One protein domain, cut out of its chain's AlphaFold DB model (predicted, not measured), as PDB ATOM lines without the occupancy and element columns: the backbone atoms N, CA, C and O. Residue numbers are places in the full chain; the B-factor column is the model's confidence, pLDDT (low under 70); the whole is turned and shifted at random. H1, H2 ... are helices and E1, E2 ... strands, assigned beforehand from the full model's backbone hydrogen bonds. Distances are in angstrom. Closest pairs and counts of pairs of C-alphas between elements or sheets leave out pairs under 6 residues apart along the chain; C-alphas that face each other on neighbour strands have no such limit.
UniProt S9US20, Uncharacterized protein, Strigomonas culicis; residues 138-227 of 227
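Overview. This is residues 138 to 227 of the 227 residues of an uncharacterized protein of Strigomonas culicis (UniProt S9US20). A helical hairpin, H2 and H3, is covered on one side by an antiparallel two-stranded ribbon, E1 and E2, with short H1 and a long loop at one end. The 90 printed residues have, in order, E1, H1, H2, H3, E2: mixed class. The whole is loose, a rod of 57 by 20 by 16 A, radius of gyration of the C-alphas 15.6 A.

Arrangement. E1, residues 139 to 145, is antiparallel to E2, residues 221 to 226; N 142 and O 224 are within hydrogen-bond range, 2.9 A. H1, residues 147 to 150, touches H3, residues 180 to 202, with 198 to 202 alone; closest C-alphas, Val 149 and Ala 202, 5.1 A. H2, residues 155 to 172, forms a hairpin with H3, opposite ways at a shallow tilt of 19 degrees; closest C-alphas, Ala 165 and Ala 190, 5.8 A. E1 and H2 are near each other. Every O i to N i+4 pair is within hydrogen-bond range in H3, 12 of 14 in H2; H1 is too short.

Along the chain. E1, 19.6 A, begins at C-alpha 139 (198.624, 178.722, 204.043). H2, 25.6 A, has a kink of 35 degrees near residue 165. H3 is 33.0 A. E2 ends at C-alpha 226 (197.676, 172.332, 204.845).

Size, cuts and confidence. The printed part has no cut. The H3 to E2 link is long. Residues 174 to 178 and 204 to 218 have pLDDT under 70.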
ATOM      1  N   PRO A 138     198.911 183.208 205.764       77.69
ATOM      2  CA  PRO A 138     199.699 182.238 205.035       77.69
ATOM      3  C   PRO A 138     199.089 180.847 205.196       77.69
ATOM      4  O   PRO A 138     198.787 180.413 206.309       77.69
ATOM      5  N   TYR A 139     198.971 180.135 204.084       81.19
ATOM      6  CA  TYR A 139     198.624 178.722 204.043       81.19
ATOM      7  C   TYR A 139     199.346 178.048 202.872       81.19
ATOM      8  O   TYR A 139     199.727 178.709 201.900       81.19
ATOM      9  N   ASP A 140     199.534 176.734 202.977       83.81
ATOM     10  CA  ASP A 140     200.024 175.916 201.869       83.81
ATOM     11  C   ASP A 140     198.822 175.207 201.224       83.81
ATOM     12  O   ASP A 140     198.012 174.577 201.914       83.81
ATOM     13  N   LEU A 141     198.719 175.289 199.897       87.12
ATOM     14  CA  LEU A 141     197.694 174.606 199.107       87.12
ATOM     15  C   LEU A 141     198.361 173.670 198.105       87.12
ATOM     16  O   LEU A 141     199.183 174.103 197.293       87.12
ATOM     17  N   LEU A 142     197.989 172.393 198.162       89.62
ATOM     18  CA  LEU A 142     198.322 171.420 197.129       89.62
ATOM     19  C   LEU A 142     197.192 171.386 196.106       89.62
ATOM     20  O   LEU A 142     196.030 171.218 196.480       89.62
ATOM     21  N   VAL A 143     197.550 171.497 194.831       89.25
ATOM     22  CA  VAL A 143     196.615 171.377 193.709       89.25
ATOM     23  C   VAL A 143     197.095 170.248 192.803       89.25
ATOM     24  O   VAL A 143     198.226 170.283 192.312       89.25
ATOM     25  N   ALA A 144     196.242 169.249 192.586       89.56
ATOM     26  CA  ALA A 144     196.504 168.131 191.684       89.56
ATOM     27  C   ALA A 144     195.301 167.905 190.765       89.56
ATOM     28  O   ALA A 144     194.171 167.848 191.236       89.56
ATOM     29  N   GLY A 145     195.531 167.759 189.464       88.88
ATOM     30  CA  GLY A 145     194.468 167.543 188.484       88.88
ATOM     31  C   GLY A 145     194.993 166.934 187.190       88.88
ATOM     32  O   GLY A 145     196.207 166.920 186.958       88.88
ATOM     33  N   CYS A 146     194.095 166.411 186.357       86.75
ATOM     34  CA  CYS A 146     194.442 165.933 185.015       86.75
ATOM     35  C   CYS A 146     194.655 167.096 184.030       86.75
ATOM     36  O   CYS A 146     194.263 168.231 184.294       86.75
ATOM     37  N   ASP A 147     195.279 166.799 182.889       81.88
ATOM     38  CA  ASP A 147     195.494 167.725 181.767       81.88
ATOM     39  C   ASP A 147     194.230 168.491 181.361       81.88
ATOM     40  O   ASP A 147     194.306 169.705 181.199       81.88
ATOM     41  N   GLY A 148     193.071 167.828 181.332       82.38
ATOM     42  CA  GLY A 148     191.789 168.461 181.013       82.38
ATOM     43  C   GLY A 148     191.428 169.666 181.893       82.38
ATOM     44  O   GLY A 148     190.745 170.569 181.424       82.38
ATOM     45  N   VAL A 149     191.911 169.727 183.142       85.94
ATOM     46  CA  VAL A 149     191.778 170.930 183.984       85.94
ATOM     47  C   VAL A 149     192.729 172.021 183.501       85.94
ATOM     48  O   VAL A 149     192.328 173.161 183.287       85.94
ATOM     49  N   TRP A 150     193.992 171.663 183.294       84.81
ATOM     50  CA  TRP A 150     195.074 172.600 182.996       84.81
ATOM     51  C   TRP A 150     195.017 173.216 181.593       84.81
ATOM     52  O   TRP A 150     195.693 174.213 181.347       84.81
ATOM     53  N   GLU A 151     194.238 172.638 180.678       83.19
ATOM     54  CA  GLU A 151     194.008 173.197 179.340       83.19
ATOM     55  C   GLU A 151     193.258 174.532 179.366       83.19
ATOM     56  O   GLU A 151     193.520 175.401 178.533       83.19
ATOM     57  N   LEU A 152     192.331 174.693 180.315       83.50
ATOM     58  CA  LEU A 152     191.449 175.860 180.413       83.50
ATOM     59  C   LEU A 152     191.650 176.654 181.703       83.50
ATOM     60  O   LEU A 152     191.407 177.860 181.726       83.50
ATOM     61  N   GLU A 153     192.120 175.997 182.761       85.69
ATOM     62  CA  GLU A 153     192.307 176.602 184.070       85.69
ATOM     63  C   GLU A 153     193.785 176.724 184.408       85.69
ATOM     64  O   GLU A 153     194.509 175.748 184.626       85.69
ATOM     65  N   SER A 154     194.246 177.971 184.486       86.56
ATOM     66  CA  SER A 154     195.584 178.241 184.972       86.56
ATOM     67  C   SER A 154     195.648 178.076 186.485       86.56
ATOM     68  O   SER A 154     194.752 178.426 187.251       86.56
ATOM     69  N   ILE A 155     196.815 177.636 186.918       84.50
ATOM     70  CA  ILE A 155     197.266 177.637 188.304       84.50
ATOM     71  C   ILE A 155     196.909 178.927 189.062       84.50
ATOM     72  O   ILE A 155     196.457 178.861 190.202       84.50
ATOM     73  N   ALA A 156     197.116 180.089 188.436       84.06
ATOM     74  CA  ALA A 156     196.897 181.382 189.073       84.06
ATOM     75  C   ALA A 156     195.406 181.647 189.320       84.06
ATOM     76  O   ALA A 156     195.053 182.159 190.378       84.06
ATOM     77  N   GLN A 157     194.535 181.238 188.393       87.56
ATOM     78  CA  GLN A 157     193.082 181.357 188.549       87.56
ATOM     79  C   GLN A 157     192.566 180.456 189.674       87.56
ATOM     80  O   GLN A 157     191.779 180.897 190.508       87.56
ATOM     81  N   ILE A 158     193.048 179.210 189.749       89.44
ATOM     82  CA  ILE A 158     192.684 178.294 190.843       89.44
ATOM     83  C   ILE A 158     193.146 178.859 192.192       89.44
ATOM     84  O   ILE A 158     192.388 178.838 193.160       89.44
ATOM     85  N   ALA A 159     194.368 179.397 192.246       86.38
ATOM     86  CA  ALA A 159     194.905 180.052 193.433       86.38
ATOM     87  C   ALA A 159     194.033 181.234 193.872       86.38
ATOM     88  O   ALA A 159     193.613 181.297 195.021       86.38
ATOM     89  N   GLU A 160     193.703 182.135 192.949       87.62
ATOM     90  CA  GLU A 160     192.875 183.307 193.222       87.62
ATOM     91  C   GLU A 160     191.490 182.923 193.759       87.62
ATOM     92  O   GLU A 160     191.047 183.482 194.764       87.62
ATOM     93  N   ARG A 161     190.828 181.926 193.155       92.44
ATOM     94  CA  ARG A 161     189.549 181.403 193.664       92.44
ATOM     95  C   ARG A 161     189.690 180.834 195.072       92.44
ATOM     96  O   ARG A 161     188.863 181.132 195.935       92.44
ATOM     97  N   ALA A 162     190.742 180.051 195.317       91.25
ATOM     98  CA  ALA A 162     191.024 179.514 196.642       91.25
ATOM     99  C   ALA A 162     191.244 180.639 197.660       91.25
ATOM    100  O   ALA A 162     190.671 180.606 198.742       91.25
ATOM    101  N   ASP A 163     191.987 181.682 197.310       88.12
ATOM    102  CA  ASP A 163     192.220 182.810 198.201       88.12
ATOM    103  C   ASP A 163     190.957 183.598 198.524       88.12
ATOM    104  O   ASP A 163     190.713 183.905 199.693       88.12
ATOM    105  N   ASN A 164     190.131 183.873 197.516       90.38
ATOM    106  CA  ASN A 164     188.856 184.561 197.693       90.38
ATOM    107  C   ASN A 164     187.917 183.778 198.626       90.38
ATOM    108  O   ASN A 164     187.188 184.380 199.416       90.38
ATOM    109  N   ALA A 165     187.965 182.445 198.574       92.19
ATOM    110  CA  ALA A 165     187.162 181.572 199.422       92.19
ATOM    111  C   ALA A 165     187.752 181.381 200.835       92.19
ATOM    112  O   ALA A 165     187.017 181.376 201.824       92.19
ATOM    113  N   LEU A 166     189.073 181.219 200.952       89.44
ATOM    114  CA  LEU A 166     189.736 180.785 202.184       89.44
ATOM    115  C   LEU A 166     190.167 181.943 203.085       89.44
ATOM    116  O   LEU A 166     190.017 181.834 204.301       89.44
ATOM    117  N   GLN A 167     190.673 183.053 202.538       86.69
ATOM    118  CA  GLN A 167     191.190 184.169 203.348       86.69
ATOM    119  C   GLN A 167     190.165 184.700 204.371       86.69
ATOM    120  O   GLN A 167     190.526 184.842 205.545       86.69
ATOM    121  N   PRO A 168     188.872 184.893 204.021       87.06
ATOM    122  CA  PRO A 168     187.867 185.311 205.000       87.06
ATOM    123  C   PRO A 168     187.699 184.309 206.153       87.06
ATOM    124  O   PRO A 168     187.539 184.710 207.310       87.06
ATOM    125  N   LEU A 169     187.769 183.008 205.857       86.94
ATOM    126  CA  LEU A 169     187.612 181.925 206.834       86.94
ATOM    127  C   LEU A 169     188.844 181.779 207.732       86.94
ATOM    128  O   LEU A 169     188.709 181.545 208.936       86.94
ATOM    129  N   LEU A 170     190.039 181.957 207.168       83.00
ATOM    130  CA  LEU A 170     191.300 181.943 207.905       83.00
ATOM    131  C   LEU A 170     191.392 183.137 208.866       83.00
ATOM    132  O   LEU A 170     191.781 182.954 210.019       83.00
ATOM    133  N   HIS A 171     190.949 184.329 208.452       79.38
ATOM    134  CA  HIS A 171     190.824 185.487 209.347       79.38
ATOM    135  C   HIS A 171     189.770 185.276 210.438       79.38
ATOM    136  O   HIS A 171     189.966 185.676 211.588       79.38
ATOM    137  N   ALA A 172     188.642 184.643 210.105       76.88
ATOM    138  CA  ALA A 172     187.574 184.377 211.065       76.88
ATOM    139  C   ALA A 172     187.955 183.324 212.119       76.88
ATOM    140  O   ALA A 172     187.406 183.370 213.218       76.88
ATOM    141  N   ARG A 173     188.917 182.431 211.832       73.94
ATOM    142  CA  ARG A 173     189.380 181.361 212.741       73.94
ATOM    143  C   ARG A 173     189.718 181.866 214.146       73.94
ATOM    144  O   ARG A 173     189.502 181.158 215.124       73.94
ATOM    145  N   TRP A 174     190.267 183.076 214.241       65.62
ATOM    146  CA  TRP A 174     190.723 183.666 215.502       65.62
ATOM    147  C   TRP A 174     189.652 184.488 216.227       65.62
ATOM    148  O   TRP A 174     189.901 184.973 217.331       65.62
ATOM    149  N   ARG A 175     188.459 184.656 215.640       64.12
ATOM    150  CA  ARG A 175     187.361 185.393 216.275       64.12
ATOM    151  C   ARG A 175     186.647 184.486 217.275       64.12
ATOM    152  O   ARG A 175     186.245 183.370 216.951       64.12
ATOM    153  N   ALA A 176     186.489 184.974 218.503       53.31
ATOM    154  CA  ALA A 176     185.811 184.250 219.571       53.31
ATOM    155  C   ALA A 176     184.374 183.876 219.157       53.31
ATOM    156  O   ALA A 176     183.608 184.743 218.743       53.31
ATOM    157  N   GLY A 177     184.011 182.594 219.281       62.12
ATOM    158  CA  GLY A 177     182.627 182.123 219.124       62.12
ATOM    159  C   GLY A 177     182.378 181.081 218.030       62.12
ATOM    160  O   GLY A 177     181.300 180.494 218.022       62.12
ATOM    161  N   VAL A 178     183.344 180.792 217.149       68.38
ATOM    162  CA  VAL A 178     183.215 179.689 216.177       68.38
ATOM    163  C   VAL A 178     183.791 178.411 216.783       68.38
ATOM    164  O   VAL A 178     184.957 178.374 217.178       68.38
ATOM    165  N   THR A 179     182.985 177.351 216.878       75.19
ATOM    166  CA  THR A 179     183.500 176.041 217.291       75.19
ATOM    167  C   THR A 179     184.409 175.478 216.200       75.19
ATOM    168  O   THR A 179     184.191 175.698 215.008       75.19
ATOM    169  N   THR A 180     185.441 174.732 216.595       79.69
ATOM    170  CA  THR A 180     186.419 174.160 215.657       79.69
ATOM    171  C   THR A 180     185.756 173.307 214.569       79.69
ATOM    172  O   THR A 180     186.165 173.368 213.418       79.69
ATOM    173  N   GLU A 181     184.699 172.568 214.906       84.38
ATOM    174  CA  GLU A 181     183.946 171.719 213.974       84.38
ATOM    175  C   GLU A 181     183.150 172.521 212.932       84.38
ATOM    176  O   GLU A 181     183.259 172.257 211.736       84.38
ATOM    177  N   VAL A 182     182.414 173.557 213.357       84.75
ATOM    178  CA  VAL A 182     181.669 174.440 212.439       84.75
ATOM    179  C   VAL A 182     182.624 175.148 211.482       84.75
ATOM    180  O   VAL A 182     182.333 175.296 210.292       84.75
ATOM    181  N   TRP A 183     183.787 175.554 211.988       85.50
ATOM    182  CA  TRP A 183     184.822 176.164 211.168       85.50
ATOM    183  C   TRP A 183     185.365 175.194 210.110       85.50
ATOM    184  O   TRP A 183     185.417 175.559 208.936       85.50
ATOM    185  N   TRP A 184     185.698 173.954 210.491       86.50
ATOM    186  CA  TRP A 184     186.171 172.930 209.551       86.50
ATOM    187  C   TRP A 184     185.142 172.601 208.470       86.50
ATOM    188  O   TRP A 184     185.508 172.561 207.299       86.50
ATOM    189  N   HIS A 185     183.864 172.453 208.821       90.38
ATOM    190  CA  HIS A 185     182.812 172.228 207.827       90.38
ATOM    191  C   HIS A 185     182.651 173.399 206.854       90.38
ATOM    192  O   HIS A 185     182.465 173.193 205.657       90.38
ATOM    193  N   THR A 186     182.755 174.634 207.348       90.94
ATOM    194  CA  THR A 186     182.690 175.828 206.490       90.94
ATOM    195  C   THR A 186     183.878 175.878 205.528       90.94
ATOM    196  O   THR A 186     183.722 176.208 204.353       90.94
ATOM    197  N   LEU A 187     185.066 175.511 206.012       91.12
ATOM    198  CA  LEU A 187     186.288 175.438 205.219       91.12
ATOM    199  C   LEU A 187     186.205 174.357 204.134       91.12
ATOM    200  O   LEU A 187     186.552 174.610 202.984       91.12
ATOM    201  N   GLU A 188     185.714 173.171 204.487       92.69
ATOM    202  CA  GLU A 188     185.499 172.064 203.554       92.69
ATOM    203  C   GLU A 188     184.492 172.442 202.461       92.69
ATOM    204  O   GLU A 188     184.759 172.241 201.277       92.69
ATOM    205  N   ALA A 189     183.376 173.075 202.835       94.69
ATOM    206  CA  ALA A 189     182.382 173.561 201.882       94.69
ATOM    207  C   ALA A 189     182.965 174.611 200.918       94.69
ATOM    208  O   ALA A 189     182.696 174.560 199.717       94.69
ATOM    209  N   ALA A 190     183.795 175.531 201.417       94.81
ATOM    210  CA  ALA A 190     184.480 176.520 200.589       94.81
ATOM    211  C   ALA A 190     185.456 175.862 199.599       94.81
ATOM    212  O   ALA A 190     185.445 176.186 198.413       94.81
ATOM    213  N   MET A 191     186.244 174.883 200.050       95.00
ATOM    214  CA  MET A 191     187.136 174.104 199.184       95.00
ATOM    215  C   MET A 191     186.361 173.337 198.107       95.00
ATOM    216  O   MET A 191     186.751 173.341 196.939       95.00
ATOM    217  N   HIS A 192     185.237 172.722 198.475       96.19
ATOM    218  CA  HIS A 192     184.362 172.025 197.536       96.19
ATOM    219  C   HIS A 192     183.764 172.974 196.485       96.19
ATOM    220  O   HIS A 192     183.669 172.614 195.310       96.19
ATOM    221  N   ALA A 193     183.399 174.198 196.876       95.38
ATOM    222  CA  ALA A 193     182.926 175.220 195.945       95.38
ATOM    223  C   ALA A 193     184.012 175.614 194.932       95.38
ATOM    224  O   ALA A 193     183.740 175.627 193.733       95.38
ATOM    225  N   VAL A 194     185.254 175.827 195.388       95.62
ATOM    226  CA  VAL A 194     186.396 176.121 194.503       95.62
ATOM    227  C   VAL A 194     186.647 174.974 193.522       95.62
ATOM    228  O   VAL A 194     186.857 175.224 192.332       95.62
ATOM    229  N   ILE A 195     186.593 173.718 193.986       93.75
ATOM    230  CA  ILE A 195     186.717 172.540 193.112       93.75
ATOM    231  C   ILE A 195     185.607 172.543 192.062       93.75
ATOM    232  O   ILE A 195     185.888 172.411 190.873       93.75
ATOM    233  N   THR A 196     184.359 172.712 192.495       94.06
ATOM    234  CA  THR A 196     183.186 172.659 191.616       94.06
ATOM    235  C   THR A 196     183.257 173.729 190.532       94.06
ATOM    236  O   THR A 196     183.095 173.410 189.357       94.06
ATOM    237  N   GLU A 197     183.551 174.976 190.905       94.38
ATOM    238  CA  GLU A 197     183.679 176.085 189.956       94.38
ATOM    239  C   GLU A 197     184.826 175.850 188.964       94.38
ATOM    240  O   GLU A 197     184.661 176.031 187.760       94.38
ATOM    241  N   THR A 198     185.980 175.382 189.450       91.81
ATOM    242  CA  THR A 198     187.135 175.093 188.587       91.81
ATOM    243  C   THR A 198     186.813 173.984 187.585       91.81
ATOM    244  O   THR A 198     187.114 174.117 186.401       91.81
ATOM    245  N   LEU A 199     186.169 172.902 188.029       90.12
ATOM    246  CA  LEU A 199     185.771 171.809 187.139       90.12
ATOM    247  C   LEU A 199     184.730 172.267 186.114       90.12
ATOM    248  O   LEU A 199     184.843 171.904 184.950       90.12
ATOM    249  N   GLN A 200     183.753 173.085 186.510       89.31
ATOM    250  CA  GLN A 200     182.743 173.623 185.592       89.31
ATOM    251  C   GLN A 200     183.359 174.470 184.478       89.31
ATOM    252  O   GLN A 200     182.940 174.353 183.329       89.31
ATOM    253  N   ASN A 201     184.373 175.272 184.799       86.75
ATOM    254  CA  ASN A 201     185.067 176.094 183.811       86.75
ATOM    255  C   ASN A 201     186.050 175.292 182.936       86.75
ATOM    256  O   ASN A 201     186.398 175.734 181.843       86.75
ATOM    257  N   ALA A 202     186.483 174.115 183.399       83.25
ATOM    258  CA  ALA A 202     187.396 173.229 182.678       83.25
ATOM    259  C   ALA A 202     186.705 172.222 181.736       83.25
ATOM    260  O   ALA A 202     187.375 171.565 180.936       83.25
ATOM    261  N   ILE A 203     185.382 172.065 181.828       81.50
ATOM    262  CA  ILE A 203     184.630 171.157 180.953       81.50
ATOM    263  C   ILE A 203     184.567 171.737 179.537       81.50
ATOM    264  O   ILE A 203     184.215 172.901 179.334       81.50
ATOM    265  N   ALA A 204     184.851 170.896 178.540       68.81
ATOM    266  CA  ALA A 204     184.676 171.265 177.143       68.81
ATOM    267  C   ALA A 204     183.212 171.648 176.859       68.81
ATOM    268  O   ALA A 204     182.285 170.865 177.067       68.81
ATOM    269  N   MET A 205     182.994 172.846 176.311       65.94
ATOM    270  CA  MET A 205     181.653 173.321 175.934       65.94
ATOM    271  C   MET A 205     181.062 172.566 174.731       65.94
ATOM    272  O   MET A 205     179.860 172.638 174.472       65.94
ATOM    273  N   SER A 206     181.899 171.856 173.970       63.56
ATOM    274  CA  SER A 206     181.487 171.045 172.826       63.56
ATOM    275  C   SER A 206     182.492 169.924 172.567       63.56
ATOM    276  O   SER A 206     183.669 170.210 172.351       63.56
ATOM    277  N   CYS A 207     182.037 168.674 172.494       59.88
ATOM    278  CA  CYS A 207     182.881 167.564 172.055       59.88
ATOM    279  C   CYS A 207     183.026 167.607 170.527       59.88
ATOM    280  O   CYS A 207     182.034 167.640 169.795       59.88
ATOM    281  N   THR A 208     184.264 167.589 170.029       59.53
ATOM    282  CA  THR A 208     184.539 167.453 168.590       59.53
ATOM    283  C   THR A 208     185.144 166.079 168.323       59.53
ATOM    284  O   THR A 208     186.025 165.665 169.073       59.53
ATOM    285  N   PRO A 209     184.731 165.371 167.256       55.91
ATOM    286  CA  PRO A 209     185.245 164.030 166.956       55.91
ATOM    287  C   PRO A 209     186.757 164.007 166.675       55.91
ATOM    288  O   PRO A 209     187.391 162.969 166.823       55.91
ATOM    289  N   ASP A 210     187.336 165.159 166.324       60.72
ATOM    290  CA  ASP A 210     188.769 165.320 166.068       60.72
ATOM    291  C   ASP A 210     189.576 165.742 167.315       60.72
ATOM    292  O   ASP A 210     190.785 165.947 167.202       60.72
ATOM    293  N   GLY A 211     188.933 165.957 168.474       58.97
ATOM    294  CA  GLY A 211     189.602 166.443 169.691       58.97
ATOM    295  C   GLY A 211     190.225 167.838 169.542       58.97
ATOM    296  O   GLY A 211     191.278 168.112 170.106       58.97
ATOM    297  N   LYS A 212     189.621 168.707 168.719       63.25
ATOM    298  CA  LYS A 212     190.112 170.075 168.451       63.25
ATOM    299  C   LYS A 212     189.540 171.125 169.404       63.25
ATOM    300  O   LYS A 212     190.068 172.232 169.463       63.25
ATOM    301  N   ALA A 213     188.430 170.816 170.069       61.84
ATOM    302  CA  ALA A 213     187.838 171.702 171.060       61.84
ATOM    303  C   ALA A 213     188.658 171.638 172.358       61.84
ATOM    304  O   ALA A 213     189.003 170.533 172.772       61.84
ATOM    305  N   PRO A 214     188.981 172.786 172.975       61.34
ATOM    306  CA  PRO A 214     189.707 172.809 174.235       61.34
ATOM    307  C   PRO A 214     188.803 172.381 175.400       61.34
ATOM    308  O   PRO A 214     187.599 172.660 175.387       61.34
ATOM    309  N   GLY A 215     189.403 171.757 176.414       59.91
ATOM    310  CA  GLY A 215     188.713 171.267 177.604       59.91
ATOM    311  C   GLY A 215     188.674 169.743 177.667       59.91
ATOM    312  O   GLY A 215     188.697 169.048 176.652       59.91
ATOM    313  N   GLY A 216     188.604 169.217 178.889       63.00
ATOM    314  CA  GLY A 216     188.634 167.777 179.123       63.00
ATOM    315  C   GLY A 216     187.257 167.118 179.060       63.00
ATOM    316  O   GLY A 216     186.310 167.591 179.685       63.00
ATOM    317  N   ASP A 217     187.177 165.955 178.406       64.19
ATOM    318  CA  ASP A 217     186.029 165.037 178.514       64.19
ATOM    319  C   ASP A 217     186.022 164.286 179.867       64.19
ATOM    320  O   ASP A 217     184.984 163.808 180.319       64.19
ATOM    321  N   ASN A 218     187.179 164.201 180.541       69.81
ATOM    322  CA  ASN A 218     187.341 163.652 181.890       69.81
ATOM    323  C   ASN A 218     188.179 164.611 182.742       69.81
ATOM    324  O   ASN A 218     189.406 164.647 182.625       69.81
ATOM    325  N   VAL A 219     187.520 165.375 183.612       83.00
ATOM    326  CA  VAL A 219     188.173 166.329 184.517       83.00
ATOM    327  C   VAL A 219     188.205 165.795 185.947       83.00
ATOM    328  O   VAL A 219     187.215 165.283 186.467       83.00
ATOM    329  N   SER A 220     189.359 165.907 186.597       86.44
ATOM    330  CA  SER A 220     189.543 165.563 188.005       86.44
ATOM    331  C   SER A 220     190.456 166.590 188.654       86.44
ATOM    332  O   SER A 220     191.462 166.991 188.069       86.44
ATOM    333  N   LEU A 221     190.079 167.028 189.852       91.25
ATOM    334  CA  LEU A 221     190.794 168.037 190.619       91.25
ATOM    335  C   LEU A 221     190.734 167.679 192.101       91.25
ATOM    336  O   LEU A 221     189.678 167.358 192.641       91.25
ATOM    337  N   LEU A 222     191.883 167.779 192.751       90.44
ATOM    338  CA  LEU A 222     192.082 167.640 194.178       90.44
ATOM    339  C   LEU A 222     192.724 168.921 194.697       90.44
ATOM    340  O   LEU A 222     193.767 169.354 194.200       90.44
ATOM    341  N   LEU A 223     192.125 169.479 195.744       91.75
ATOM    342  CA  LEU A 223     192.705 170.549 196.540       91.75
ATOM    343  C   LEU A 223     192.969 170.023 197.951       91.75
ATOM    344  O   LEU A 223     192.082 169.449 198.578       91.75
ATOM    345  N   THR A 224     194.181 170.210 198.465       89.12
ATOM    346  CA  THR A 224     194.525 169.865 199.852       89.12
ATOM    347  C   THR A 224     195.099 171.080 200.550       89.12
ATOM    348  O   THR A 224     196.182 171.555 200.214       89.12
ATOM    349  N   LEU A 225     194.358 171.572 201.536       86.81
ATOM    350  CA  LEU A 225     194.765 172.688 202.371       86.81
ATOM    351  C   LEU A 225     195.576 172.172 203.565       86.81
ATOM    352  O   LEU A 225     195.116 171.305 204.307       86.81
ATOM    353  N   LEU A 226     196.778 172.714 203.759       82.19
ATOM    354  CA  LEU A 226     197.676 172.332 204.845       82.19
ATOM    355  C   LEU A 226     197.829 173.503 205.822       82.19
ATOM    356  O   LEU A 226     198.539 174.473 205.544       82.19
ATOM    357  N   LEU A 227     197.191 173.379 206.986       75.00
ATOM    358  CA  LEU A 227     197.188 174.385 208.058       75.00
ATOM    359  C   LEU A 227     198.145 174.062 209.208       75.00
ATOM    360  O   LEU A 227     198.761 172.966 209.197       75.00
TER     361      LEU A 227